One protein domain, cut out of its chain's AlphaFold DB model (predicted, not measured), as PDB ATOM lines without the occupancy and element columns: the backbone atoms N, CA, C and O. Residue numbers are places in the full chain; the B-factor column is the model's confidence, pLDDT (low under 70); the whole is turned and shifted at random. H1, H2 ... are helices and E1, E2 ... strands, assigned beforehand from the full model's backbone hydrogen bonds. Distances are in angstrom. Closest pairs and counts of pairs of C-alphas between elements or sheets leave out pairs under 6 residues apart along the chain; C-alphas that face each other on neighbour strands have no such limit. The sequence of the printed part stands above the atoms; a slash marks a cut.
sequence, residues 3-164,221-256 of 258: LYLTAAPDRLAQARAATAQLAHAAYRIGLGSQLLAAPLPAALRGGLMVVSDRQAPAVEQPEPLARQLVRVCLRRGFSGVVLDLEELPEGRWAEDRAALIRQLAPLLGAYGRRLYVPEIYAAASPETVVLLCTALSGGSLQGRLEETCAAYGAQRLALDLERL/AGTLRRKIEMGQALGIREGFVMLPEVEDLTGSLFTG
ATOM      1  N   LEU A   3     107.066 162.762 173.274       97.69
ATOM      2  CA  LEU A   3     108.472 162.615 172.918       97.69
ATOM      3  C   LEU A   3     108.626 161.434 171.954       97.69
ATOM      4  O   LEU A   3     108.204 160.323 172.278       97.69
ATOM      5  N   TYR A   4     109.209 161.670 170.782       98.50
ATOM      6  CA  TYR A   4     109.537 160.634 169.809       98.50
ATOM      7  C   TYR A   4     111.006 160.233 169.936       98.50
ATOM      8  O   TYR A   4     111.895 161.082 169.985       98.50
ATOM      9  N   LEU A   5     111.256 158.925 169.948       98.56
ATOM     10  CA  LEU A   5     112.594 158.352 169.905       98.56
ATOM     11  C   LEU A   5     112.933 157.944 168.472       98.56
ATOM     12  O   LEU A   5     112.341 157.008 167.922       98.56
ATOM     13  N   THR A   6     113.896 158.633 167.873       98.38
ATOM     14  CA  THR A   6     114.393 158.306 166.541       98.38
ATOM     15  C   THR A   6     115.425 157.188 166.619       98.38
ATOM     16  O   THR A   6     116.397 157.273 167.374       98.38
ATOM     17  N   ALA A   7     115.232 156.130 165.830       97.81
ATOM     18  CA  ALA A   7     116.129 154.979 165.814       97.81
ATOM     19  C   ALA A   7     116.321 154.397 164.409       97.81
ATOM     20  O   ALA A   7     115.386 154.331 163.604       97.81
ATOM     21  N   ALA A   8     117.543 153.933 164.148       96.69
ATOM     22  CA  ALA A   8     117.882 153.152 162.965       96.69
ATOM     23  C   ALA A   8     117.321 151.712 163.070       96.69
ATOM     24  O   ALA A   8     117.077 151.223 164.181       96.69
ATOM     25  N   PRO A   9     117.101 151.008 161.941       95.81
ATOM     26  CA  PRO A   9     116.466 149.688 161.932       95.81
ATOM     27  C   PRO A   9     117.153 148.623 162.792       95.81
ATOM     28  O   PRO A   9     116.475 147.828 163.439       95.81
ATOM     29  N   ASP A  10     118.483 148.618 162.826       96.50
ATOM     30  CA  ASP A  10     119.313 147.696 163.608       96.50
ATOM     31  C   ASP A  10     119.186 147.920 165.125       96.50
ATOM     32  O   ASP A  10     119.431 147.011 165.916       96.50
ATOM     33  N   ARG A  11     118.724 149.104 165.538       96.50
ATOM     34  CA  ARG A  11     118.509 149.486 166.941       96.50
ATOM     35  C   ARG A  11     117.033 149.493 167.349       96.50
ATOM     36  O   ARG A  11     116.692 149.889 168.464       96.50
ATOM     37  N   LEU A  12     116.138 149.022 166.481       95.12
ATOM     38  CA  LEU A  12     114.690 149.089 166.698       95.12
ATOM     39  C   LEU A  12     114.221 148.314 167.940       95.12
ATOM     40  O   LEU A  12     113.305 148.765 168.627       95.12
ATOM     41  N   ALA A  13     114.815 147.152 168.229       94.94
ATOM     42  CA  ALA A  13     114.441 146.351 169.398       94.94
ATOM     43  C   ALA A  13     114.693 147.114 170.707       94.94
ATOM     44  O   ALA A  13     113.826 147.161 171.574       94.94
ATOM     45  N   GLN A  14     115.843 147.782 170.798       95.94
ATOM     46  CA  GLN A  14     116.191 148.629 171.931       95.94
ATOM     47  C   GLN A  14     115.267 149.846 172.036       95.94
ATOM     48  O   GLN A  14     114.757 150.135 173.112       95.94
ATOM     49  N   ALA A  15     114.995 150.526 170.918       96.56
ATOM     50  CA  ALA A  15     114.095 151.679 170.913       96.56
ATOM     51  C   ALA A  15     112.682 151.308 171.404       96.56
ATOM     52  O   ALA A  15     112.090 152.027 172.206       96.56
ATOM     53  N   ARG A  16     112.165 150.148 170.971       95.81
ATOM     54  CA  ARG A  16     110.857 149.612 171.389       95.81
ATOM     55  C   ARG A  16     110.785 149.260 172.869       95.81
ATOM     56  O   ARG A  16     109.696 149.302 173.428       95.81
ATOM     57  N   ALA A  17     111.910 148.889 173.476       95.38
ATOM     58  CA  ALA A  17     111.971 148.647 174.910       95.38
ATOM     59  C   ALA A  17     111.827 149.953 175.713       95.38
ATOM     60  O   ALA A  17     111.300 149.920 176.818       95.38
ATOM     61  N   ALA A  18     112.248 151.090 175.146       95.62
ATOM     62  CA  ALA A  18     112.144 152.397 175.788       95.62
ATOM     63  C   ALA A  18     110.773 153.063 175.591       95.62
ATOM     64  O   ALA A  18     110.234 153.655 176.523       95.62
ATOM     65  N   THR A  19     110.204 153.016 174.382       95.94
ATOM     66  CA  THR A  19     108.935 153.699 174.082       95.94
ATOM     67  C   THR A  19     108.220 153.126 172.858       95.94
ATOM     68  O   THR A  19     108.831 152.588 171.932       95.94
ATOM     69  N   ALA A  20     106.898 153.299 172.819       94.56
ATOM     70  CA  ALA A  20     106.089 153.059 171.624       94.56
ATOM     71  C   ALA A  20     106.132 154.236 170.626       94.56
ATOM     72  O   ALA A  20     105.795 154.056 169.453       94.56
ATOM     73  N   GLN A  21     106.542 155.429 171.072       96.75
ATOM     74  CA  GLN A  21     106.597 156.641 170.253       96.75
ATOM     75  C   GLN A  21     107.899 156.690 169.455       96.75
ATOM     76  O   GLN A  21     108.887 157.289 169.870       96.75
ATOM     77  N   LEU A  22     107.905 156.017 168.307       98.19
ATOM     78  CA  LEU A  22     109.103 155.833 167.490       98.19
ATOM     79  C   LEU A  22     109.081 156.675 166.218       98.19
ATOM     80  O   LEU A  22     108.051 156.775 165.548       98.19
ATOM     81  N   ALA A  23     110.251 157.176 165.839       98.50
ATOM     82  CA  ALA A  23     110.527 157.724 164.521       98.50
ATOM     83  C   ALA A  23     111.578 156.841 163.818       98.50
ATOM     84  O   ALA A  23     112.676 156.608 164.322       98.50
ATOM     85  N   HIS A  24     111.220 156.263 162.672       98.50
ATOM     86  CA  HIS A  24     112.006 155.206 162.028       98.50
ATOM     87  C   HIS A  24     112.986 155.800 161.009       98.50
ATOM     88  O   HIS A  24     112.582 156.118 159.887       98.50
ATOM     89  N   ALA A  25     114.269 155.905 161.381       97.88
ATOM     90  CA  ALA A  25     115.386 156.368 160.542       97.88
ATOM     91  C   ALA A  25     115.813 155.302 159.532       97.88
ATOM     92  O   ALA A  25     116.891 154.719 159.607       97.88
ATOM     93  N   ALA A  26     114.909 155.008 158.600       97.44
ATOM     94  CA  ALA A  26     115.029 153.888 157.677       97.44
ATOM     95  C   ALA A  26     114.914 154.293 156.207       97.44
ATOM     96  O   ALA A  26     114.952 153.416 155.348       97.44
ATOM     97  N   TYR A  27     114.734 155.576 155.899       98.31
ATOM     98  CA  TYR A  27     114.482 156.033 154.540       98.31
ATOM     99  C   TYR A  27     115.489 157.090 154.114       98.31
ATOM    100  O   TYR A  27     115.953 157.882 154.930       98.31
ATOM    101  N   ARG A  28     115.816 157.103 152.822       97.19
ATOM    102  CA  ARG A  28     116.676 158.128 152.227       97.19
ATOM    103  C   ARG A  28     116.301 158.412 150.783       97.19
ATOM    104  O   ARG A  28     115.689 157.573 150.114       97.19
ATOM    105  N   ILE A  29     116.712 159.576 150.304       96.94
ATOM    106  CA  ILE A  29     116.555 159.983 148.906       96.94
ATOM    107  C   ILE A  29     117.662 159.323 148.066       96.94
ATOM    108  O   ILE A  29     118.843 159.415 148.388       96.94
ATOM    109  N   GLY A  30     117.276 158.609 147.011       96.00
ATOM    110  CA  GLY A  30     118.173 157.940 146.069       96.00
ATOM    111  C   GLY A  30     118.182 158.577 144.678       96.00
ATOM    112  O   GLY A  30     117.427 159.507 144.391       96.00
ATOM    113  N   LEU A  31     119.033 158.036 143.799       94.50
ATOM    114  CA  LEU A  31     119.170 158.477 142.405       94.50
ATOM    115  C   LEU A  31     117.828 158.454 141.664       94.50
ATOM    116  O   LEU A  31     116.990 157.585 141.908       94.50
ATOM    117  N   GLY A  32     117.630 159.424 140.767       94.56
ATOM    118  CA  GLY A  32     116.382 159.572 140.017       94.56
ATOM    119  C   GLY A  32     115.167 159.840 140.911       94.56
ATOM    120  O   GLY A  32     114.060 159.414 140.584       94.56
ATOM    121  N   SER A  33     115.374 160.490 142.066       96.31
ATOM    122  CA  SER A  33     114.327 160.785 143.061       96.31
ATOM    123  C   SER A  33     113.552 159.539 143.517       96.31
ATOM    124  O   SER A  33     112.331 159.562 143.698       96.31
ATOM    125  N   GLN A  34     114.261 158.421 143.680       97.00
ATOM    126  CA  GLN A  34     113.695 157.185 144.218       97.00
ATOM    127  C   GLN A  34     113.783 157.171 145.739       97.00
ATOM    128  O   GLN A  34     114.820 157.492 146.319       97.00
ATOM    129  N   LEU A  35     112.709 156.748 146.398       97.88
ATOM    130  CA  LEU A  35     112.729 156.511 147.833       97.88
ATOM    131  C   LEU A  35     113.404 155.171 148.128       97.88
ATOM    132  O   LEU A  35     112.880 154.107 147.794       97.88
ATOM    133  N   LEU A  36     114.537 155.216 148.822       97.38
ATOM    134  CA  LEU A  36     115.228 154.025 149.299       97.38
ATOM    135  C   LEU A  36     114.819 153.730 150.741       97.38
ATOM    136  O   LEU A  36     114.615 154.645 151.539       97.38
ATOM    137  N   ALA A  37     114.719 152.444 151.076       96.25
ATOM    138  CA  ALA A  37     114.358 151.983 152.410       96.25
ATOM    139  C   ALA A  37     115.346 150.921 152.902       96.25
ATOM    140  O   ALA A  37     115.589 149.925 152.223       96.25
ATOM    141  N   ALA A  38     115.869 151.119 154.105       95.19
ATOM    142  CA  ALA A  38     116.541 150.090 154.874       95.19
ATOM    143  C   ALA A  38     115.520 149.034 155.357       95.19
ATOM    144  O   ALA A  38     114.322 149.328 155.480       95.19
ATOM    145  N   PRO A  39     115.955 147.787 155.612       92.75
ATOM    146  CA  PRO A  39     115.046 146.709 155.984       92.75
ATOM    147  C   PRO A  39     114.370 146.991 157.332       92.75
ATOM    148  O   PRO A  39     115.011 147.027 158.374       92.75
ATOM    149  N   LEU A  40     113.044 147.143 157.305       94.56
ATOM    150  CA  LEU A  40     112.180 147.192 158.488       94.56
ATOM    151  C   LEU A  40     111.288 145.944 158.536       94.56
ATOM    152  O   LEU A  40     110.828 145.506 157.472       94.56
ATOM    153  N   PRO A  41     110.927 145.429 159.731       93.94
ATOM    154  CA  PRO A  41     110.023 144.286 159.856       93.94
ATOM    155  C   PRO A  41     108.737 144.479 159.042       93.94
ATOM    156  O   PRO A  41     108.117 145.545 159.089       93.94
ATOM    157  N   ALA A  42     108.302 143.466 158.290       91.44
ATOM    158  CA  ALA A  42     107.144 143.583 157.391       91.44
ATOM    159  C   ALA A  42     105.843 143.954 158.134       91.44
ATOM    160  O   ALA A  42     105.035 144.747 157.640       91.44
ATOM    161  N   ALA A  43     105.682 143.444 159.358       92.62
ATOM    162  CA  ALA A  43     104.541 143.714 160.229       92.62
ATOM    163  C   ALA A  43     104.607 145.078 160.943       92.62
ATOM    164  O   ALA A  43     103.631 145.474 161.573       92.62
ATOM    165  N   LEU A  44     105.716 145.823 160.844       94.25
ATOM    166  CA  LEU A  44     105.850 147.120 161.511       94.25
ATOM    167  C   LEU A  44     104.778 148.095 161.021       94.25
ATOM    168  O   LEU A  44     104.651 148.326 159.809       94.25
ATOM    169  N   ARG A  45     104.039 148.659 161.978       95.56
ATOM    170  CA  ARG A  45     103.034 149.705 161.795       95.56
ATOM    171  C   ARG A  45     103.209 150.799 162.848       95.56
ATOM    172  O   ARG A  45     103.686 150.502 163.943       95.56
ATOM    173  N   GLY A  46     102.786 152.018 162.516       96.88
ATOM    174  CA  GLY A  46     102.781 153.159 163.436       96.88
ATOM    175  C   GLY A  46     104.145 153.825 163.641       96.88
ATOM    176  O   GLY A  46     105.184 153.324 163.203       96.88
ATOM    177  N   GLY A  47     104.126 154.977 164.313       97.94
ATOM    178  CA  GLY A  47     105.279 155.867 164.470       97.94
ATOM    179  C   GLY A  47     105.427 156.856 163.312       97.94
ATOM    180  O   GLY A  47     104.490 157.068 162.539       97.94
ATOM    181  N   LEU A  48     106.607 157.454 163.188       98.75
ATOM    182  CA  LEU A  48     106.944 158.428 162.152       98.75
ATOM    183  C   LEU A  48     107.930 157.855 161.135       98.75
ATOM    184  O   LEU A  48     108.775 157.022 161.457       98.75
ATOM    185  N   MET A  49     107.834 158.328 159.898       98.75
ATOM    186  CA  MET A  49     108.781 158.020 158.831       98.75
ATOM    187  C   MET A  49     109.907 159.048 158.830       98.75
ATOM    188  O   MET A  49     109.631 160.202 158.533       98.75
ATOM    189  N   VAL A  50     111.152 158.663 159.106       98.69
ATOM    190  CA  VAL A  50     112.288 159.594 159.003       98.69
ATOM    191  C   VAL A  50     113.017 159.359 157.685       98.69
ATOM    192  O   VAL A  50     113.365 158.220 157.358       98.69
ATOM    193  N   VAL A  51     113.212 160.436 156.925       98.50
ATOM    194  CA  VAL A  51     113.851 160.444 155.607       98.50
ATOM    195  C   VAL A  51     115.080 161.332 155.670       98.50
ATOM    196  O   VAL A  51     114.942 162.539 155.833       98.50
ATOM    197  N   SER A  52     116.255 160.732 155.517       95.44
ATOM    198  CA  SER A  52     117.522 161.460 155.497       95.44
ATOM    199  C   SER A  52     117.916 161.847 154.072       95.44
ATOM    200  O   SER A  52     117.680 161.084 153.122       95.44
ATOM    201  N   ASP A  53     118.543 163.009 153.920       92.88
ATOM    202  CA  ASP A  53     119.210 163.406 152.681       92.88
ATOM    203  C   ASP A  53     120.742 163.349 152.750       92.88
ATOM    204  O   ASP A  53     121.417 163.784 151.814       92.88
ATOM    205  N   ARG A  54     121.295 162.725 153.797       88.31
ATOM    206  CA  ARG A  54     122.733 162.488 153.916       88.31
ATOM    207  C   ARG A  54     123.267 161.788 152.672       88.31
ATOM    208  O   ARG A  54     122.865 160.664 152.352       88.31
ATOM    209  N   GLN A  55     124.210 162.449 152.000       86.62
ATOM    210  CA  GLN A  55     124.809 161.997 150.735       86.62
ATOM    211  C   GLN A  55     123.776 161.724 149.623       86.62
ATOM    212  O   GLN A  55     124.038 160.949 148.698       86.62
ATOM    213  N   ALA A  56     122.590 162.325 149.705       89.88
ATOM    214  CA  ALA A  56     121.563 162.158 148.697       89.88
ATOM    215  C   ALA A  56     121.883 162.976 147.437       89.88
ATOM    216  O   ALA A  56     122.390 164.097 147.527       89.88
ATOM    217  N   PRO A  57     121.532 162.459 146.250       92.50
ATOM    218  CA  PRO A  57     121.593 163.231 145.018       92.50
ATOM    219  C   PRO A  57     120.543 164.352 145.005       92.50
ATOM    220  O   PRO A  57     119.736 164.502 145.930       92.50
ATOM    221  N   ALA A  58     120.541 165.142 143.933       93.50
ATOM    222  CA  ALA A  58     119.506 166.140 143.710       93.50
ATOM    223  C   ALA A  58     118.112 165.493 143.569       93.50
ATOM    224  O   ALA A  58     117.955 164.406 143.002       93.50
ATOM    225  N   VAL A  59     117.082 166.182 144.059       96.25
ATOM    226  CA  VAL A  59     115.676 165.826 143.854       96.25
ATOM    227  C   VAL A  59     115.212 166.420 142.525       96.25
ATOM    228  O   VAL A  59     114.664 167.514 142.449       96.25
ATOM    229  N   GLU A  60     115.435 165.669 141.454       96.25
ATOM    230  CA  GLU A  60     115.033 166.030 140.089       96.25
ATOM    231  C   GLU A  60     113.511 165.956 139.867       96.25
ATOM    232  O   GLU A  60     112.960 166.661 139.027       96.25
ATOM    233  N   GLN A  61     112.822 165.080 140.605       97.31
ATOM    234  CA  GLN A  61     111.395 164.786 140.441       97.31
ATOM    235  C   GLN A  61     110.667 164.859 141.796       97.31
ATOM    236  O   GLN A  61     110.301 163.825 142.370       97.31
ATOM    237  N   PRO A  62     110.433 166.077 142.326       97.38
ATOM    238  CA  PRO A  62     109.871 166.273 143.661       97.38
ATOM    239  C   PRO A  62     108.447 165.725 143.807       97.38
ATOM    240  O   PRO A  62     108.135 165.101 144.819       97.38
ATOM    241  N   GLU A  63     107.582 165.891 142.804       98.06
ATOM    242  CA  GLU A  63     106.203 165.394 142.875       98.06
ATOM    243  C   GLU A  63     106.133 163.847 142.883       98.06
ATOM    244  O   GLU A  63     105.497 163.285 143.784       98.06
ATOM    245  N   PRO A  64     106.797 163.112 141.964       98.38
ATOM    246  CA  PRO A  64     106.873 161.653 142.050       98.38
ATOM    247  C   PRO A  64     107.444 161.141 143.375       98.38
ATOM    248  O   PRO A  64     106.914 160.174 143.932       98.38
ATOM    249  N   LEU A  65     108.489 161.778 143.912       98.62
ATOM    250  CA  LEU A  65     109.059 161.411 145.209       98.62
ATOM    251  C   LEU A  65     108.077 161.669 146.361       98.62
ATOM    252  O   LEU A  65     107.889 160.792 147.208       98.62
ATOM    253  N   ALA A  66     107.374 162.803 146.366       98.69
ATOM    254  CA  ALA A  66     106.347 163.100 147.363       98.69
ATOM    255  C   ALA A  66     105.244 162.025 147.384       98.69
ATOM    256  O   ALA A  66     104.864 161.526 148.447       98.69
ATOM    257  N   ARG A  67     104.787 161.572 146.209       98.62
ATOM    258  CA  ARG A  67     103.805 160.477 146.098       98.62
ATOM    259  C   ARG A  67     104.347 159.143 146.627       98.62
ATOM    260  O   ARG A  67     103.591 158.383 147.239       98.62
ATOM    261  N   GLN A  68     105.633 158.843 146.419       98.69
ATOM    262  CA  GLN A  68     106.277 157.656 147.000       98.69
ATOM    263  C   GLN A  68     106.280 157.723 148.533       98.69
ATOM    264  O   GLN A  68     105.870 156.757 149.184       98.69
ATOM    265  N   LEU A  69     106.674 158.865 149.103       98.69
ATOM    266  CA  LEU A  69     106.691 159.106 150.550       98.69
ATOM    267  C   LEU A  69     105.303 158.911 151.170       98.69
ATOM    268  O   LEU A  69     105.151 158.118 152.099       98.69
ATOM    269  N   VAL A  70     104.271 159.543 150.604       98.69
ATOM    270  CA  VAL A  70     102.880 159.415 151.076       98.69
ATOM    271  C   VAL A  70     102.408 157.964 151.011       98.69
ATOM    272  O   VAL A  70     101.853 157.450 151.982       98.69
ATOM    273  N   ARG A  71     102.681 157.251 149.910       98.62
ATOM    274  CA  ARG A  71     102.309 155.835 149.767       98.62
ATOM    275  C   ARG A  71     102.925 154.974 150.869       98.62
ATOM    276  O   ARG A  71     102.244 154.113 151.429       98.62
ATOM    277  N   VAL A  72     104.207 155.179 151.175       98.31
ATOM    278  CA  VAL A  72     104.880 154.442 152.252       98.31
ATOM    279  C   VAL A  72     104.306 154.821 153.614       98.31
ATOM    280  O   VAL A  72     103.985 153.908 154.379       98.31
ATOM    281  N   CYS A  73     104.130 156.119 153.869       98.56
ATOM    282  CA  CYS A  73     103.541 156.667 155.087       98.56
ATOM    283  C   CYS A  73     102.186 156.016 155.397       98.56
ATOM    284  O   CYS A  73     102.016 155.403 156.452       98.56
ATOM    285  N   LEU A  74     101.263 156.016 154.432       98.44
ATOM    286  CA  LEU A  74      99.929 155.436 154.599       98.44
ATOM    287  C   LEU A  74      99.960 153.913 154.752       98.44
ATOM    288  O   LEU A  74      99.348 153.375 155.671       98.44
ATOM    289  N   ARG A  75     100.717 153.200 153.905       97.62
ATOM    290  CA  ARG A  75     100.815 151.729 153.954       97.62
ATOM    291  C   ARG A  75     101.343 151.220 155.298       97.62
ATOM    292  O   ARG A  75     100.933 150.158 155.765       97.62
ATOM    293  N   ARG A  76     102.297 151.938 155.894       97.50
ATOM    294  CA  ARG A  76     102.869 151.606 157.206       97.50
ATOM    295  C   ARG A  76     102.034 152.164 158.363       97.50
ATOM    296  O   ARG A  76     102.312 151.829 159.509       97.50
ATOM    297  N   GLY A  77     101.008 152.968 158.087       98.06
ATOM    298  CA  GLY A  77     100.216 153.635 159.118       98.06
ATOM    299  C   GLY A  77     101.040 154.626 159.939       98.06
ATOM    300  O   GLY A  77     100.784 154.773 161.129       98.06
ATOM    301  N   PHE A  78     102.055 155.254 159.340       98.62
ATOM    302  CA  PHE A  78     102.817 156.303 160.010       98.62
ATOM    303  C   PHE A  78     101.934 157.540 160.221       98.62
ATOM    304  O   PHE A  78     101.081 157.842 159.383       98.62
ATOM    305  N   SER A  79     102.115 158.245 161.342       98.19
ATOM    306  CA  SER A  79     101.361 159.471 161.664       98.19
ATOM    307  C   SER A  79     101.926 160.721 160.978       98.19
ATOM    308  O   SER A  79     101.276 161.768 160.952       98.19
ATOM    309  N   GLY A  80     103.102 160.615 160.364       98.50
ATOM    310  CA  GLY A  80     103.765 161.716 159.686       98.50
ATOM    311  C   GLY A  80     105.130 161.334 159.131       98.50
ATOM    312  O   GLY A  80     105.591 160.196 159.280       98.50
ATOM    313  N   VAL A  81     105.759 162.309 158.486       98.88
ATOM    314  CA  VAL A  81     107.097 162.215 157.899       98.88
ATOM    315  C   VAL A  81     107.985 163.279 158.535       98.88
ATOM    316  O   VAL A  81     107.572 164.426 158.648       98.88
ATOM    317  N   VAL A  82     109.190 162.900 158.936       98.81
ATOM    318  CA  VAL A  82     110.262 163.793 159.376       98.81
ATOM    319  C   VAL A  82     111.305 163.812 158.267       98.81
ATOM    320  O   VAL A  82     111.789 162.752 157.862       98.81
ATOM    321  N   LEU A  83     111.621 164.994 157.752       98.44
ATOM    322  CA  LEU A  83     112.739 165.171 156.835       98.44
ATOM    323  C   LEU A  83     113.965 165.580 157.654       98.44
ATOM    324  O   LEU A  83     113.984 166.657 158.240       98.44
ATOM    325  N   ASP A  84     114.955 164.698 157.701       96.06
ATOM    326  CA  ASP A  84     116.273 164.935 158.288       96.06
ATOM    327  C   ASP A  84     117.180 165.470 157.171       96.06
ATOM    328  O   ASP A  84     117.807 164.694 156.443       96.06
ATOM    329  N   LEU A  85     117.089 166.784 156.938       94.56
ATOM    330  CA  LEU A  85     117.760 167.471 155.833       94.56
ATOM    331  C   LEU A  85     118.980 168.227 156.343       94.56
ATOM    332  O   LEU A  85     118.852 169.062 157.239       94.56
ATOM    333  N   GLU A  86     120.133 167.964 155.739       85.56
ATOM    334  CA  GLU A  86     121.377 168.655 156.053       85.56
ATOM    335  C   GLU A  86     121.339 170.101 155.524       85.56
ATOM    336  O   GLU A  86     120.916 170.388 154.400       85.56
ATOM    337  N   GLU A  87     121.787 171.036 156.360       81.00
ATOM    338  CA  GLU A  87     122.005 172.424 155.967       81.00
ATOM    339  C   GLU A  87     123.221 172.511 155.033       81.00
ATOM    340  O   GLU A  87     124.257 171.882 155.264       81.00
ATOM    341  N   LEU A  88     123.107 173.289 153.955       79.00
ATOM    342  CA  LEU A  88     124.244 173.555 153.078       79.00
ATOM    343  C   LEU A  88     125.169 174.599 153.724       79.00
ATOM    344  O   LEU A  88     124.707 175.422 154.518       79.00
ATOM    345  N   PRO A  89     126.458 174.652 153.332       76.94
ATOM    346  CA  PRO A  89     127.386 175.657 153.841       76.94
ATOM    347  C   PRO A  89     126.823 177.081 153.774       76.94
ATOM    348  O   PRO A  89     126.132 177.426 152.808       76.94
ATOM    349  N   GLU A  90     127.192 177.895 154.768       74.75
ATOM    350  CA  GLU A  90     126.758 179.295 154.941       74.75
ATOM    351  C   GLU A  90     125.263 179.450 155.252       74.75
ATOM    352  O   GLU A  90     124.654 180.474 154.948       74.75
ATOM    353  N   GLY A  91     124.668 178.424 155.851       70.88
ATOM    354  CA  GLY A  91     123.282 178.445 156.287       70.88
ATOM    355  C   GLY A  91     122.279 178.524 155.145       70.88
ATOM    356  O   GLY A  91     121.285 179.250 155.205       70.88
ATOM    357  N   ARG A  92     122.581 177.829 154.044       82.81
ATOM    358  CA  ARG A  92     121.718 177.783 152.863       82.81
ATOM    359  C   ARG A  92     120.868 176.525 152.871       82.81
ATOM    360  O   ARG A  92     121.299 175.461 153.305       82.81
ATOM    361  N   TRP A  93     119.680 176.625 152.287       85.31
ATOM    362  CA  TRP A  93     118.881 175.453 151.970       85.31
ATOM    363  C   TRP A  93     119.089 175.011 150.523       85.31
ATOM    364  O   TRP A  93     119.342 175.816 149.624       85.31
ATOM    365  N   ALA A  94     118.924 173.716 150.280       91.06
ATOM    366  CA  ALA A  94     118.842 173.160 148.937       91.06
ATOM    367  C   ALA A  94     117.423 173.357 148.358       91.06
ATOM    368  O   ALA A  94     116.432 172.908 148.944       91.06
ATOM    369  N   GLU A  95     117.308 174.058 147.224       94.94
ATOM    370  CA  GLU A  95     116.010 174.452 146.647       94.94
ATOM    371  C   GLU A  95     115.181 173.258 146.155       94.94
ATOM    372  O   GLU A  95     113.953 173.272 146.206       94.94
ATOM    373  N   ASP A  96     115.834 172.183 145.732       95.31
ATOM    374  CA  ASP A  96     115.171 170.946 145.330       95.31
ATOM    375  C   ASP A  96     114.493 170.230 146.518       95.31
ATOM    376  O   ASP A  96     113.409 169.655 146.369       95.31
ATOM    377  N   ARG A  97     115.052 170.346 147.731       96.94
ATOM    378  CA  ARG A  97     114.406 169.909 148.981       96.94
ATOM    379  C   ARG A  97     113.217 170.800 149.335       96.94
ATOM    380  O   ARG A  97     112.161 170.287 149.701       96.94
ATOM    381  N   ALA A  98     113.345 172.117 149.163       97.06
ATOM    382  CA  ALA A  98     112.225 173.041 149.351       97.06
ATOM    383  C   ALA A  98     111.083 172.742 148.358       97.06
ATOM    384  O   ALA A  98     109.909 172.725 148.738       97.06
ATOM    385  N   ALA A  99     111.416 172.411 147.105       97.88
ATOM    386  CA  ALA A  99     110.457 171.968 146.100       97.88
ATOM    387  C   ALA A  99     109.759 170.661 146.500       97.88
ATOM    388  O   ALA A  99     108.538 170.565 146.365       97.88
ATOM    389  N   LEU A 100     110.491 169.684 147.044       98.56
ATOM    390  CA  LEU A 100     109.898 168.466 147.602       98.56
ATOM    391  C   LEU A 100     108.917 168.778 148.738       98.56
ATOM    392  O   LEU A 100     107.812 168.240 148.740       98.56
ATOM    393  N   ILE A 101     109.280 169.662 149.672       98.62
ATOM    394  CA  ILE A 101     108.414 170.055 150.796       98.62
ATOM    395  C   ILE A 101     107.111 170.684 150.295       98.62
ATOM    396  O   ILE A 101     106.037 170.295 150.757       98.62
ATOM    397  N   ARG A 102     107.188 171.591 149.311       98.50
ATOM    398  CA  ARG A 102     106.009 172.225 148.690       98.50
ATOM    399  C   ARG A 102     105.046 171.211 148.073       98.50
ATOM    400  O   ARG A 102     103.840 171.412 148.139       98.50
ATOM    401  N   GLN A 103     105.565 170.121 147.507       98.50
ATOM    402  CA  GLN A 103     104.739 169.037 146.963       98.50
ATOM    403  C   GLN A 103     104.210 168.101 148.058       98.50
ATOM    404  O   GLN A 103     103.077 167.632 147.994       98.50
ATOM    405  N   LEU A 104     105.027 167.802 149.068       98.69
ATOM    406  CA  LEU A 104     104.734 166.785 150.074       98.69
ATOM    407  C   LEU A 104     103.750 167.255 151.149       98.69
ATOM    408  O   LEU A 104     102.893 166.470 151.556       98.69
ATOM    409  N   ALA A 105     103.872 168.502 151.606       98.44
ATOM    410  CA  ALA A 105     103.058 169.054 152.687       98.44
ATOM    411  C   ALA A 105     101.538 168.915 152.436       98.44
ATOM    412  O   ALA A 105     100.899 168.204 153.219       98.44
ATOM    413  N   PRO A 106     100.969 169.432 151.322       98.12
ATOM    414  CA  PRO A 106      99.529 169.326 151.072       98.12
ATOM    415  C   PRO A 106      99.067 167.878 150.884       98.12
ATOM    416  O   PRO A 106      97.964 167.509 151.292       98.12
ATOM    417  N   LEU A 107      99.915 167.017 150.305       98.19
ATOM    418  CA  LEU A 107      99.583 165.604 150.132       98.19
ATOM    419  C   LEU A 107      99.476 164.878 151.474       98.19
ATOM    420  O   LEU A 107      98.564 164.078 151.647       98.19
ATOM    421  N   LEU A 108     100.379 165.133 152.424       98.44
ATOM    422  CA  LEU A 108     100.282 164.569 153.775       98.44
ATOM    423  C   LEU A 108      99.102 165.173 154.547       98.44
ATOM    424  O   LEU A 108      98.351 164.427 155.183       98.44
ATOM    425  N   GLY A 109      98.899 166.489 154.434       97.62
ATOM    426  CA  GLY A 109      97.791 167.215 155.052       97.62
ATOM    427  C   GLY A 109      96.423 166.654 154.663       97.62
ATOM    428  O   GLY A 109      95.592 166.409 155.537       97.62
ATOM    429  N   ALA A 110      96.223 166.314 153.384       97.69
ATOM    430  CA  ALA A 110      94.991 165.699 152.879       97.69
ATOM    431  C   ALA A 110      94.630 164.358 153.555       97.69
ATOM    432  O   ALA A 110      93.463 163.972 153.576       97.69
ATOM    433  N   TYR A 111      95.609 163.657 154.136       97.50
ATOM    434  CA  TYR A 111      95.398 162.420 154.898       97.50
ATOM    435  C   TYR A 111      95.537 162.610 156.416       97.50
ATOM    436  O   TYR A 111      95.629 161.624 157.153       97.50
ATOM    437  N   GLY A 112      95.587 163.853 156.905       97.25
ATOM    438  CA  GLY A 112      95.793 164.155 158.320       97.25
ATOM    439  C   GLY A 112      97.137 163.633 158.830       97.25
ATOM    440  O   GLY A 112      97.196 162.987 159.880       97.25
ATOM    441  N   ARG A 113      98.208 163.811 158.049       98.19
ATOM    442  CA  ARG A 113      99.582 163.439 158.410       98.19
ATOM    443  C   ARG A 113     100.445 164.683 158.540       98.19
ATOM    444  O   ARG A 113     100.291 165.627 157.776       98.19
ATOM    445  N   ARG A 114     101.357 164.669 159.513       97.81
ATOM    446  CA  ARG A 114     102.273 165.790 159.772       97.81
ATOM    447  C   ARG A 114     103.548 165.674 158.941       97.81
ATOM    448  O   ARG A 114     104.001 164.563 158.664       97.81
ATOM    449  N   LEU A 115     104.124 166.818 158.582       98.75
ATOM    450  CA  LEU A 115     105.435 166.920 157.950       98.75
ATOM    451  C   LEU A 115     106.353 167.756 158.841       98.75
ATOM    452  O   LEU A 115     106.095 168.944 159.007       98.75
ATOM    453  N   TYR A 116     107.395 167.145 159.397       98.81
ATOM    454  CA  TYR A 116     108.400 167.822 160.215       98.81
ATOM    455  C   TYR A 116     109.610 168.176 159.356       98.81
ATOM    456  O   TYR A 116     110.088 167.325 158.600       98.81
ATOM    457  N   VAL A 117     110.083 169.416 159.460       98.50
ATOM    458  CA  VAL A 117     111.216 169.929 158.676       98.50
ATOM    459  C   VAL A 117     112.154 170.754 159.560       98.50
ATOM    460  O   VAL A 117     111.675 171.356 160.525       98.50
ATOM    461  N   PRO A 118     113.453 170.840 159.233       97.31
ATOM    462  CA  PRO A 118     114.370 171.750 159.912       97.31
ATOM    463  C   PRO A 118     113.925 173.212 159.772       97.31
ATOM    464  O   PRO A 118     113.293 173.581 158.777       97.31
ATOM    465  N   GLU A 119     114.281 174.053 160.743       95.88
ATOM    466  CA  GLU A 119     113.884 175.471 160.800       95.88
ATOM    467  C   GLU A 119     114.204 176.261 159.531       95.88
ATOM    468  O   GLU A 119     113.359 177.021 159.057       95.88
ATOM    469  N   ILE A 120     115.351 176.004 158.902       94.94
ATOM    470  CA  ILE A 120     115.733 176.658 157.645       94.94
ATOM    471  C   ILE A 120     114.710 176.434 156.511       94.94
ATOM    472  O   ILE A 120     114.532 177.280 155.637       94.94
ATOM    473  N   TYR A 121     113.964 175.329 156.557       96.75
ATOM    474  CA  TYR A 121     112.921 174.992 155.593       96.75
ATOM    475  C   TYR A 121     111.515 175.442 156.017       96.75
ATOM    476  O   TYR A 121     110.541 175.159 155.313       96.75
ATOM    477  N   ALA A 122     111.368 176.169 157.130       95.31
ATOM    478  CA  ALA A 122     110.071 176.624 157.626       95.31
ATOM    479  C   ALA A 122     109.301 177.459 156.588       95.31
ATOM    480  O   ALA A 122     108.079 177.370 156.514       95.31
ATOM    481  N   ALA A 123     109.984 178.249 155.757       95.19
ATOM    482  CA  ALA A 123     109.338 179.064 154.728       95.19
ATOM    483  C   ALA A 123     108.817 178.250 153.526       95.19
ATOM    484  O   ALA A 123     108.024 178.765 152.740       95.19
ATOM    485  N   ALA A 124     109.226 176.985 153.369       96.69
ATOM    486  CA  ALA A 124     108.845 176.185 152.207       96.69
ATOM    487  C   ALA A 124     107.346 175.845 152.184       96.69
ATOM    488  O   ALA A 124     106.780 175.700 151.105       96.69
ATOM    489  N   SER A 125     106.684 175.721 153.339       96.88
ATOM    490  CA  SER A 125     105.226 175.562 153.415       96.88
ATOM    491  C   SER A 125     104.694 175.917 154.809       96.88
ATOM    492  O   SER A 125     105.287 175.490 155.800       96.88
ATOM    493  N   PRO A 126     103.552 176.625 154.928       95.06
ATOM    494  CA  PRO A 126     102.940 176.935 156.223       95.06
ATOM    495  C   PRO A 126     102.362 175.700 156.938       95.06
ATOM    496  O   PRO A 126     102.091 175.761 158.133       95.06
ATOM    497  N   GLU A 127     102.185 174.578 156.234       95.00
ATOM    498  CA  GLU A 127     101.601 173.341 156.779       95.00
ATOM    499  C   GLU A 127     102.626 172.438 157.488       95.00
ATOM    500  O   GLU A 127     102.256 171.432 158.100       95.00
ATOM    501  N   THR A 128     103.919 172.763 157.407       97.25
ATOM    502  CA  THR A 128     104.970 171.996 158.088       97.25
ATOM    503  C   THR A 128     104.999 172.280 159.582       97.25
ATOM    504  O   THR A 128     104.657 173.375 160.021       97.25
ATOM    505  N   VAL A 129     105.465 171.301 160.354       98.50
ATOM    506  CA  VAL A 129     105.916 171.478 161.733       98.50
ATOM    507  C   VAL A 129     107.425 171.718 161.704       98.50
ATOM    508  O   VAL A 129     108.170 170.962 161.084       98.50
ATOM    509  N   VAL A 130     107.874 172.783 162.348       98.19
ATOM    510  CA  VAL A 130     109.275 173.188 162.403       98.19
ATOM    511  C   VAL A 130     109.970 172.486 163.565       98.19
ATOM    512  O   VAL A 130     109.514 172.578 164.706       98.19
ATOM    513  N   LEU A 131     111.067 171.795 163.263       98.12
ATOM    514  CA  LEU A 131     111.986 171.225 164.242       98.12
ATOM    515  C   LEU A 131     112.933 172.324 164.725       98.12
ATOM    516  O   LEU A 131     113.742 172.837 163.950       98.12
ATOM    517  N   LEU A 132     112.796 172.693 165.994       97.38
ATOM    518  CA  LEU A 132     113.591 173.732 166.633       97.38
ATOM    519  C   LEU A 132     114.675 173.098 167.502       97.38
ATOM    520  O   LEU A 132     114.366 172.482 168.525       97.38
ATOM    521  N   CYS A 133     115.934 173.280 167.108       95.19
ATOM    522  CA  CYS A 133     117.079 172.811 167.880       95.19
ATOM    523  C   CYS A 133     117.160 173.526 169.235       95.19
ATOM    524  O   CYS A 133     117.040 174.748 169.335       95.19
ATOM    525  N   THR A 134     117.373 172.740 170.289       96.44
ATOM    526  CA  THR A 134     117.501 173.227 171.671       96.44
ATOM    527  C   THR A 134     118.939 173.177 172.200       96.44
ATOM    528  O   THR A 134     119.194 173.486 173.368       96.44
ATOM    529  N   ALA A 135     119.896 172.775 171.364       93.31
ATOM    530  CA  ALA A 135     121.319 172.726 171.673       93.31
ATOM    531  C   ALA A 135     121.990 174.059 171.298       93.31
ATOM    532  O   ALA A 135     122.534 174.226 170.210       93.31
ATOM    533  N   LEU A 136     121.930 175.035 172.209       92.19
ATOM    534  CA  LEU A 136     122.517 176.362 172.007       92.19
ATOM    535  C   LEU A 136     123.925 176.456 172.609       92.19
ATOM    536  O   LEU A 136     124.149 176.026 173.739       92.19
ATOM    537  N   SER A 137     124.857 177.084 171.888       88.00
ATOM    538  CA  SER A 137     126.194 177.452 172.389       88.00
ATOM    539  C   SER A 137     126.297 178.919 172.835       88.00
ATOM    540  O   SER A 137     127.328 179.335 173.364       88.00
ATOM    541  N   GLY A 138     125.226 179.701 172.662       90.31
ATOM    542  CA  GLY A 138     125.127 181.105 173.053       90.31
ATOM    543  C   GLY A 138     123.681 181.612 173.019       90.31
ATOM    544  O   GLY A 138     122.794 180.952 172.477       90.31
ATOM    545  N   GLY A 139     123.445 182.794 173.595       92.88
ATOM    546  CA  GLY A 139     122.104 183.378 173.714       92.88
ATOM    547  C   GLY A 139     121.277 182.757 174.844       92.88
ATOM    548  O   GLY A 139     121.838 182.239 175.805       92.88
ATOM    549  N   SER A 140     119.947 182.833 174.727       96.81
ATOM    550  CA  SER A 140     118.988 182.295 175.702       96.81
ATOM    551  C   SER A 140     118.018 181.330 175.027       96.81
ATOM    552  O   SER A 140     117.355 181.691 174.054       96.81
ATOM    553  N   LEU A 141     117.897 180.114 175.562       97.88
ATOM    554  CA  LEU A 141     116.937 179.120 175.099       97.88
ATOM    555  C   LEU A 141     115.503 179.594 175.322       97.88
ATOM    556  O   LEU A 141     114.677 179.422 174.434       97.88
ATOM    557  N   GLN A 142     115.206 180.216 176.467       97.81
ATOM    558  CA  GLN A 142     113.867 180.755 176.728       97.81
ATOM    559  C   GLN A 142     113.501 181.808 175.676       97.81
ATOM    560  O   GLN A 142     112.453 181.692 175.047       97.81
ATOM    561  N   GLY A 143     114.405 182.765 175.427       98.06
ATOM    562  CA  GLY A 143     114.211 183.789 174.399       98.06
ATOM    563  C   GLY A 143     114.012 183.181 173.009       98.06
ATOM    564  O   GLY A 143     113.040 183.506 172.337       98.06
ATOM    565  N   ARG A 144     114.853 182.209 172.619       97.81
ATOM    566  CA  ARG A 144     114.716 181.478 171.345       97.81
ATOM    567  C   ARG A 144     113.340 180.818 171.217       97.81
ATOM    568  O   ARG A 144     112.692 180.955 170.187       97.81
ATOM    569  N   LEU A 145     112.878 180.107 172.248       98.31
ATOM    570  CA  LEU A 145     111.576 179.438 172.221       98.31
ATOM    571  C   LEU A 145     110.415 180.439 172.114       98.31
ATOM    572  O   LEU A 145     109.463 180.183 171.377       98.31
ATOM    573  N   GLU A 146     110.478 181.560 172.833       98.38
ATOM    574  CA  GLU A 146     109.458 182.617 172.804       98.38
ATOM    575  C   GLU A 146     109.401 183.318 171.443       98.38
ATOM    576  O   GLU A 146     108.319 183.453 170.868       98.38
ATOM    577  N   GLU A 147     110.554 183.698 170.891       98.12
ATOM    578  CA  GLU A 147     110.681 184.321 169.570       98.12
ATOM    579  C   GLU A 147     110.134 183.408 168.468       98.12
ATOM    580  O   GLU A 147     109.298 183.820 167.659       98.12
ATOM    581  N   THR A 148     110.541 182.136 168.462       97.25
ATOM    582  CA  THR A 148     110.087 181.167 167.461       97.25
ATOM    583  C   THR A 148     108.595 180.834 167.632       97.25
ATOM    584  O   THR A 148     107.873 180.694 166.639       97.25
ATOM    585  N   CYS A 149     108.084 180.771 168.870       97.75
ATOM    586  CA  CYS A 149     106.645 180.654 169.137       97.75
ATOM    587  C   CYS A 149     105.864 181.857 168.600       97.75
ATOM    588  O   CYS A 149     104.806 181.664 168.002       97.75
ATOM    589  N   ALA A 150     106.369 183.079 168.782       97.88
ATOM    590  CA  ALA A 150     105.739 184.285 168.254       97.88
ATOM    591  C   ALA A 150     105.736 184.304 166.715       97.88
ATOM    592  O   ALA A 150     104.755 184.735 166.110       97.88
ATOM    593  N   ALA A 151     106.797 183.795 166.083       96.44
ATOM    594  CA  ALA A 151     106.929 183.761 164.628       96.44
ATOM    595  C   ALA A 151     106.029 182.712 163.949       96.44
ATOM    596  O   ALA A 151     105.441 182.985 162.902       96.44
ATOM    597  N   TYR A 152     105.923 181.504 164.517       96.25
ATOM    598  CA  TYR A 152     105.276 180.367 163.843       96.25
ATOM    599  C   TYR A 152     104.024 179.828 164.547       96.25
ATOM    600  O   TYR A 152     103.231 179.118 163.924       96.25
ATOM    601  N   GLY A 153     103.835 180.155 165.825       97.25
ATOM    602  CA  GLY A 153     102.830 179.557 166.698       97.25
ATOM    603  C   GLY A 153     103.252 178.183 167.228       97.25
ATOM    604  O   GLY A 153     103.731 177.324 166.488       97.25
ATOM    605  N   ALA A 154     103.024 177.938 168.519       97.25
ATOM    606  CA  ALA A 154     103.502 176.740 169.215       97.25
ATOM    607  C   ALA A 154     102.994 175.413 168.617       97.25
ATOM    608  O   ALA A 154     103.692 174.402 168.643       97.25
ATOM    609  N   GLN A 155     101.798 175.404 168.018       95.44
ATOM    610  CA  GLN A 155     101.228 174.233 167.337       95.44
ATOM    611  C   GLN A 155     102.016 173.790 166.097       95.44
ATOM    612  O   GLN A 155     101.852 172.651 165.643       95.44
ATOM    613  N   ARG A 156     102.821 174.702 165.540       96.75
ATOM    614  CA  ARG A 156     103.679 174.495 164.376       96.75
ATOM    615  C   ARG A 156     105.112 174.147 164.783       96.75
ATOM    616  O   ARG A 156     105.951 173.978 163.912       96.75
ATOM    617  N   LEU A 157     105.405 174.021 166.072       98.50
ATOM    618  CA  LEU A 157     106.742 173.705 166.557       98.50
ATOM    619  C   LEU A 157     106.803 172.297 167.136       98.50
ATOM    620  O   LEU A 157     105.851 171.809 167.750       98.50
ATOM    621  N   ALA A 158     107.966 171.686 166.978       98.56
ATOM    622  CA  ALA A 158     108.404 170.548 167.757       98.56
ATOM    623  C   ALA A 158     109.860 170.766 168.177       98.56
ATOM    624  O   ALA A 158     110.648 171.346 167.431       98.56
ATOM    625  N   LEU A 159     110.210 170.320 169.380       98.69
ATOM    626  CA  LEU A 159     111.577 170.449 169.874       98.69
ATOM    627  C   LEU A 159     112.466 169.369 169.270       98.69
ATOM    628  O   LEU A 159     112.139 168.187 169.345       98.69
ATOM    629  N   ASP A 160     113.614 169.766 168.745       98.00
ATOM    630  CA  ASP A 160     114.732 168.865 168.515       98.00
ATOM    631  C   ASP A 160     115.654 168.914 169.744       98.00
ATOM    632  O   ASP A 160     116.340 169.908 170.027       98.00
ATOM    633  N   LEU A 161     115.558 167.869 170.567       97.62
ATOM    634  CA  LEU A 161     116.234 167.737 171.856       97.62
ATOM    635  C   LEU A 161     117.560 167.002 171.661       97.62
ATOM    636  O   LEU A 161     117.775 165.917 172.208       97.62
ATOM    637  N   GLU A 162     118.450 167.603 170.876       94.06
ATOM    638  CA  GLU A 162     119.823 167.133 170.747       94.06
ATOM    639  C   GLU A 162     120.500 167.128 172.125       94.06
ATOM    640  O   GLU A 162     120.466 168.121 172.865       94.06
ATOM    641  N   ARG A 163     121.142 166.007 172.477       95.62
ATOM    642  CA  ARG A 163     121.969 165.950 173.686       95.62
ATOM    643  C   ARG A 163     123.328 166.560 173.380       95.62
ATOM    644  O   ARG A 163     124.222 165.888 172.857       95.62
ATOM    645  N   LEU A 164     123.499 167.821 173.757       94.38
ATOM    646  CA  LEU A 164     124.755 168.521 173.562       94.38
ATOM    647  C   LEU A 164     125.887 167.820 174.333       94.38
ATOM    648  O   LEU A 164     125.731 167.462 175.499       94.38
ATOM    649  N   ALA A 221     120.055 164.254 181.832       95.69
ATOM    650  CA  ALA A 221     118.611 164.018 181.894       95.69
ATOM    651  C   ALA A 221     117.834 165.201 182.497       95.69
ATOM    652  O   ALA A 221     116.695 165.449 182.105       95.69
ATOM    653  N   GLY A 222     118.420 165.922 183.457       96.19
ATOM    654  CA  GLY A 222     117.783 167.065 184.104       96.19
ATOM    655  C   GLY A 222     117.659 168.259 183.164       96.19
ATOM    656  O   GLY A 222     116.596 168.874 183.104       96.19
ATOM    657  N   THR A 223     118.706 168.559 182.392       97.94
ATOM    658  CA  THR A 223     118.654 169.646 181.406       97.94
ATOM    659  C   THR A 223     117.661 169.334 180.292       97.94
ATOM    660  O   THR A 223     116.785 170.151 180.025       97.94
ATOM    661  N   LEU A 224     117.678 168.119 179.730       97.88
ATOM    662  CA  LEU A 224     116.709 167.707 178.706       97.88
ATOM    663  C   LEU A 224     115.255 167.783 179.206       97.88
ATOM    664  O   LEU A 224     114.382 168.264 178.482       97.88
ATOM    665  N   ARG A 225     114.981 167.373 180.453       96.50
ATOM    666  CA  ARG A 225     113.644 167.523 181.061       96.50
ATOM    667  C   ARG A 225     113.237 168.986 181.197       96.50
ATOM    668  O   ARG A 225     112.118 169.329 180.827       96.50
ATOM    669  N   ARG A 226     114.142 169.861 181.635       97.25
ATOM    670  CA  ARG A 226     113.848 171.295 181.735       97.25
ATOM    671  C   ARG A 226     113.572 171.916 180.361       97.25
ATOM    672  O   ARG A 226     112.638 172.699 180.239       97.25
ATOM    673  N   LYS A 227     114.289 171.513 179.304       98.31
ATOM    674  CA  LYS A 227     113.982 171.925 177.916       98.31
ATOM    675  C   LYS A 227     112.577 171.482 177.485       98.31
ATOM    676  O   LYS A 227     111.833 172.268 176.896       98.31
ATOM    677  N   ILE A 228     112.183 170.251 177.827       97.81
ATOM    678  CA  ILE A 228     110.821 169.740 177.601       97.81
ATOM    679  C   ILE A 228     109.785 170.597 178.344       97.81
ATOM    680  O   ILE A 228     108.780 170.984 177.748       97.81
ATOM    681  N   GLU A 229     110.012 170.900 179.621       97.56
ATOM    682  CA  GLU A 229     109.118 171.719 180.451       97.56
ATOM    683  C   GLU A 229     108.967 173.144 179.903       97.56
ATOM    684  O   GLU A 229     107.845 173.638 179.791       97.56
ATOM    685  N   MET A 230     110.065 173.777 179.479       97.94
ATOM    686  CA  MET A 230     110.050 175.104 178.849       97.94
ATOM    687  C   MET A 230     109.192 175.112 177.578       97.94
ATOM    688  O   MET A 230     108.320 175.966 177.419       97.94
ATOM    689  N   GLY A 231     109.363 174.120 176.694       98.19
ATOM    690  CA  GLY A 231     108.519 173.992 175.503       98.19
ATOM    691  C   GLY A 231     107.046 173.751 175.840       98.19
ATOM    692  O   GLY A 231     106.164 174.354 175.228       98.19
ATOM    693  N   GLN A 232     106.760 172.913 176.841       97.88
ATOM    694  CA  GLN A 232     105.392 172.660 177.302       97.88
ATOM    695  C   GLN A 232     104.714 173.917 177.849       97.88
ATOM    696  O   GLN A 232     103.540 174.138 177.549       97.88
ATOM    697  N   ALA A 233     105.440 174.744 178.607       98.19
ATOM    698  CA  ALA A 233     104.931 176.002 179.148       98.19
ATOM    699  C   ALA A 233     104.489 176.976 178.040       98.19
ATOM    700  O   ALA A 233     103.524 177.715 178.217       98.19
ATOM    701  N   LEU A 234     105.141 176.917 176.875       98.19
ATOM    702  CA  LEU A 234     104.793 177.699 175.686       98.19
ATOM    703  C   LEU A 234     103.768 177.004 174.771       98.19
ATOM    704  O   LEU A 234     103.381 177.543 173.738       98.19
ATOM    705  N   GLY A 235     103.297 175.808 175.137       98.19
ATOM    706  CA  GLY A 235     102.295 175.056 174.383       98.19
ATOM    707  C   GLY A 235     102.853 174.177 173.260       98.19
ATOM    708  O   GLY A 235     102.059 173.609 172.505       98.19
ATOM    709  N   ILE A 236     104.177 174.016 173.156       98.38
ATOM    710  CA  ILE A 236     104.819 173.082 172.222       98.38
ATOM    711  C   ILE A 236     104.548 171.653 172.703       98.38
ATOM    712  O   ILE A 236     104.787 171.295 173.860       98.38
ATOM    713  N   ARG A 237     104.000 170.815 171.817       96.38
ATOM    714  CA  ARG A 237     103.443 169.507 172.207       96.38
ATOM    715  C   ARG A 237     104.297 168.317 171.831       96.38
ATOM    716  O   ARG A 237     104.044 167.241 172.369       96.38
ATOM    717  N   GLU A 238     105.280 168.490 170.964       98.25
ATOM    718  CA  GLU A 238     106.092 167.402 170.426       98.25
ATOM    719  C   GLU A 238     107.576 167.690 170.609       98.25
ATOM    720  O   GLU A 238     108.007 168.842 170.554       98.25
ATOM    721  N   GLY A 239     108.343 166.628 170.830       98.31
ATOM    722  CA  GLY A 239     109.793 166.674 170.900       98.31
ATOM    723  C   GLY A 239     110.409 165.419 170.297       98.31
ATOM    724  O   GLY A 239     109.749 164.380 170.212       98.31
ATOM    725  N   PHE A 240     111.671 165.507 169.905       98.62
ATOM    726  CA  PHE A 240     112.433 164.444 169.265       98.62
ATOM    727  C   PHE A 240     113.771 164.265 169.969       98.62
ATOM    728  O   PHE A 240     114.426 165.244 170.299       98.62
ATOM    729  N   VAL A 241     114.169 163.014 170.188       98.06
ATOM    730  CA  VAL A 241     115.506 162.632 170.664       98.06
ATOM    731  C   VAL A 241     116.047 161.496 169.807       98.06
ATOM    732  O   VAL A 241     115.296 160.633 169.344       98.06
ATOM    733  N   MET A 242     117.364 161.448 169.631       97.00
ATOM    734  CA  MET A 242     118.039 160.391 168.879       97.00
ATOM    735  C   MET A 242     118.534 159.295 169.826       97.00
ATOM    736  O   MET A 242     119.296 159.568 170.751       97.00
ATOM    737  N   LEU A 243     118.165 158.029 169.586       97.19
ATOM    738  CA  LEU A 243     118.561 156.912 170.458       97.19
ATOM    739  C   LEU A 243     120.074 156.843 170.748       97.19
ATOM    740  O   LEU A 243     120.416 156.651 171.913       97.19
ATOM    741  N   PRO A 244     120.992 157.011 169.772       94.31
ATOM    742  CA  PRO A 244     122.427 156.970 170.061       94.31
ATOM    743  C   PRO A 244     122.875 157.999 171.109       94.31
ATOM    744  O   PRO A 244     123.810 157.740 171.865       94.31
ATOM    745  N   GLU A 245     122.195 159.142 171.181       94.94
ATOM    746  CA  GLU A 245     122.525 160.247 172.081       94.94
ATOM    747  C   GLU A 245     121.988 160.028 173.493       94.94
ATOM    748  O   GLU A 245     122.663 160.347 174.472       94.94
ATOM    749  N   VAL A 246     120.787 159.457 173.606       96.06
ATOM    750  CA  VAL A 246     120.049 159.339 174.875       96.06
ATOM    751  C   VAL A 246     119.925 157.907 175.383       96.06
ATOM    752  O   VAL A 246     119.109 157.644 176.257       96.06
ATOM    753  N   GLU A 247     120.710 156.974 174.851       94.56
ATOM    754  CA  GLU A 247     120.673 155.550 175.208       94.56
ATOM    755  C   GLU A 247     120.656 155.310 176.728       94.56
ATOM    756  O   GLU A 247     119.762 154.633 177.238       94.56
ATOM    757  N   ASP A 248     121.587 155.940 177.446       94.50
ATOM    758  CA  ASP A 248     121.727 155.908 178.907       94.50
ATOM    759  C   ASP A 248     120.663 156.726 179.657       94.50
ATOM    760  O   ASP A 248     120.538 156.602 180.871       94.50
ATOM    761  N   LEU A 249     119.878 157.543 178.951       95.62
ATOM    762  CA  LEU A 249     118.852 158.421 179.522       95.62
ATOM    763  C   LEU A 249     117.423 157.979 179.174       95.62
ATOM    764  O   LEU A 249     116.465 158.638 179.575       95.62
ATOM    765  N   THR A 250     117.251 156.878 178.438       94.69
ATOM    766  CA  THR A 250     115.933 156.433 177.959       94.69
ATOM    767  C   THR A 250     114.931 156.190 179.093       94.69
ATOM    768  O   THR A 250     113.802 156.664 178.993       94.69
ATOM    769  N   GLY A 251     115.331 155.546 180.197       92.00
ATOM    770  CA  GLY A 251     114.463 155.391 181.378       92.00
ATOM    771  C   GLY A 251     114.035 156.746 181.949       92.00
ATOM    772  O   GLY A 251     112.851 157.058 182.076       92.00
ATOM    773  N   SER A 252     114.998 157.644 182.133       92.38
ATOM    774  CA  SER A 252     114.723 158.986 182.642       92.38
ATOM    775  C   SER A 252     113.776 159.805 181.760       92.38
ATOM    776  O   SER A 252     112.933 160.535 182.287       92.38
ATOM    777  N   LEU A 253     113.884 159.686 180.438       94.19
ATOM    778  CA  LEU A 253     113.084 160.468 179.496       94.19
ATOM    779  C   LEU A 253     111.704 159.862 179.200       94.19
ATOM    780  O   LEU A 253     110.773 160.618 178.933       94.19
ATOM    781  N   PHE A 254     111.556 158.532 179.240       92.69
ATOM    782  CA  PHE A 254     110.329 157.852 178.799       92.69
ATOM    783  C   PHE A 254     109.568 157.111 179.902       92.69
ATOM    784  O   PHE A 254     108.350 156.982 179.786       92.69
ATOM    785  N   THR A 255     110.234 156.646 180.963       82.06
ATOM    786  CA  THR A 255     109.577 155.958 182.094       82.06
ATOM    787  C   THR A 255     109.448 156.848 183.328       82.06
ATOM    788  O   THR A 255     108.632 156.573 184.203       82.06
ATOM    789  N   GLY A 256     110.213 157.943 183.385       66.56
ATOM    790  CA  GLY A 256     110.297 158.799 184.567       66.56
ATOM    791  C   GLY A 256     111.191 158.219 185.666       66.56
ATOM    792  O   GLY A 256     111.301 158.822 186.728       66.56
TER     793      GLY A 256
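Overview. This is residues 3 to 164 and 221 to 256 of the 258 residues of an uncharacterized protein of Firmicutes bacterium CAG:83 (UniProt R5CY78). A closed barrel of eight parallel strands makes the core, with seven helices packed round its outside; E3 folds back beside the last residues of the long E2 as a hairpin. The 198 printed residues hold seven named helices and nine named strands in the order E1 H1 E2 E3 E4 H2 E5 H3 E6 H4 E7 H5 E8 H6 E9 H7, a mixed class. Round the ring run E1, E2, E4, E5, E6, E7, E8, E9 and back to E1; E3 is antiparallel to E2. The whole is compact, with a radius of gyration of the C-alphas of 16.3 A and spans of 44 by 37 by 32 A.

Along the chain. Find C-alpha 3 at (108.472, 162.615, 172.918); E1 runs from there to residue 7. H1 is residues 9 to 18, E2 22 to 30 (23.4 A), E3 34 to 37 and E4 48 to 52. H2, residues 62 to 76 (21.2 A), begins at (109.871, 166.273, 143.661). Next come E5, 80 to 84; H3, 95 to 109 (21.3 A); E6, 114 to 118; H4, 119 to 124; E7, 129 to 133; H5, 141 to 152; and E8, 157 to 160. Past the cut, H6 is 221 to 233, E9 238 to 242, and H7 243 to 255, ending at (109.577, 155.958, 182.094).

Arrangement. Look at E1 and E2, parallel, where N 7 and O 23 are 3.0 A apart, within hydrogen-bond range. The ring closes between E9 and E1, also parallel, with N 4 and O 239 at 2.8 A. In the hairpin of E2 and E3, N 30 and O 34 are 2.8 A apart. E1, H1, E2 is a strand-helix-strand unit, two parallel neighbour strands with a helix between; so are E4, H2, E5; E5, H3, E6; E6, H4, E7; and E7, H5, E8, each crossover right-handed. H2 touches H3 at a steep tilt of 41 degrees, the C-alphas of Pro 62 and Leu 100 closest at 4.5 A. H1 touches H7 at a shallow tilt of 21 degrees, closest at Ala 18 and Thr 250, whose C-alphas are 5.9 A apart. Every O i to N i+4 pair is within hydrogen-bond range in H2, H5 and H6, but 4 of 6 in H1, 9 of 11 in H3, 5 of 9 in H7 and 0 of 2 in H4, where 2 of 3 O i to N i+3 pairs are.

Size, cuts and confidence. The C-alphas of Ala 42 and Gly 139, the two farthest apart, stand 45.5 A from each other. Residues 165 to 220 are not printed; C-alphas 164 and 221 are 11.3 A apart across the cut. Of the links that are printed whole, none is long. Mean pLDDT of the printed part is 95.7, with residue 256 alone under 70.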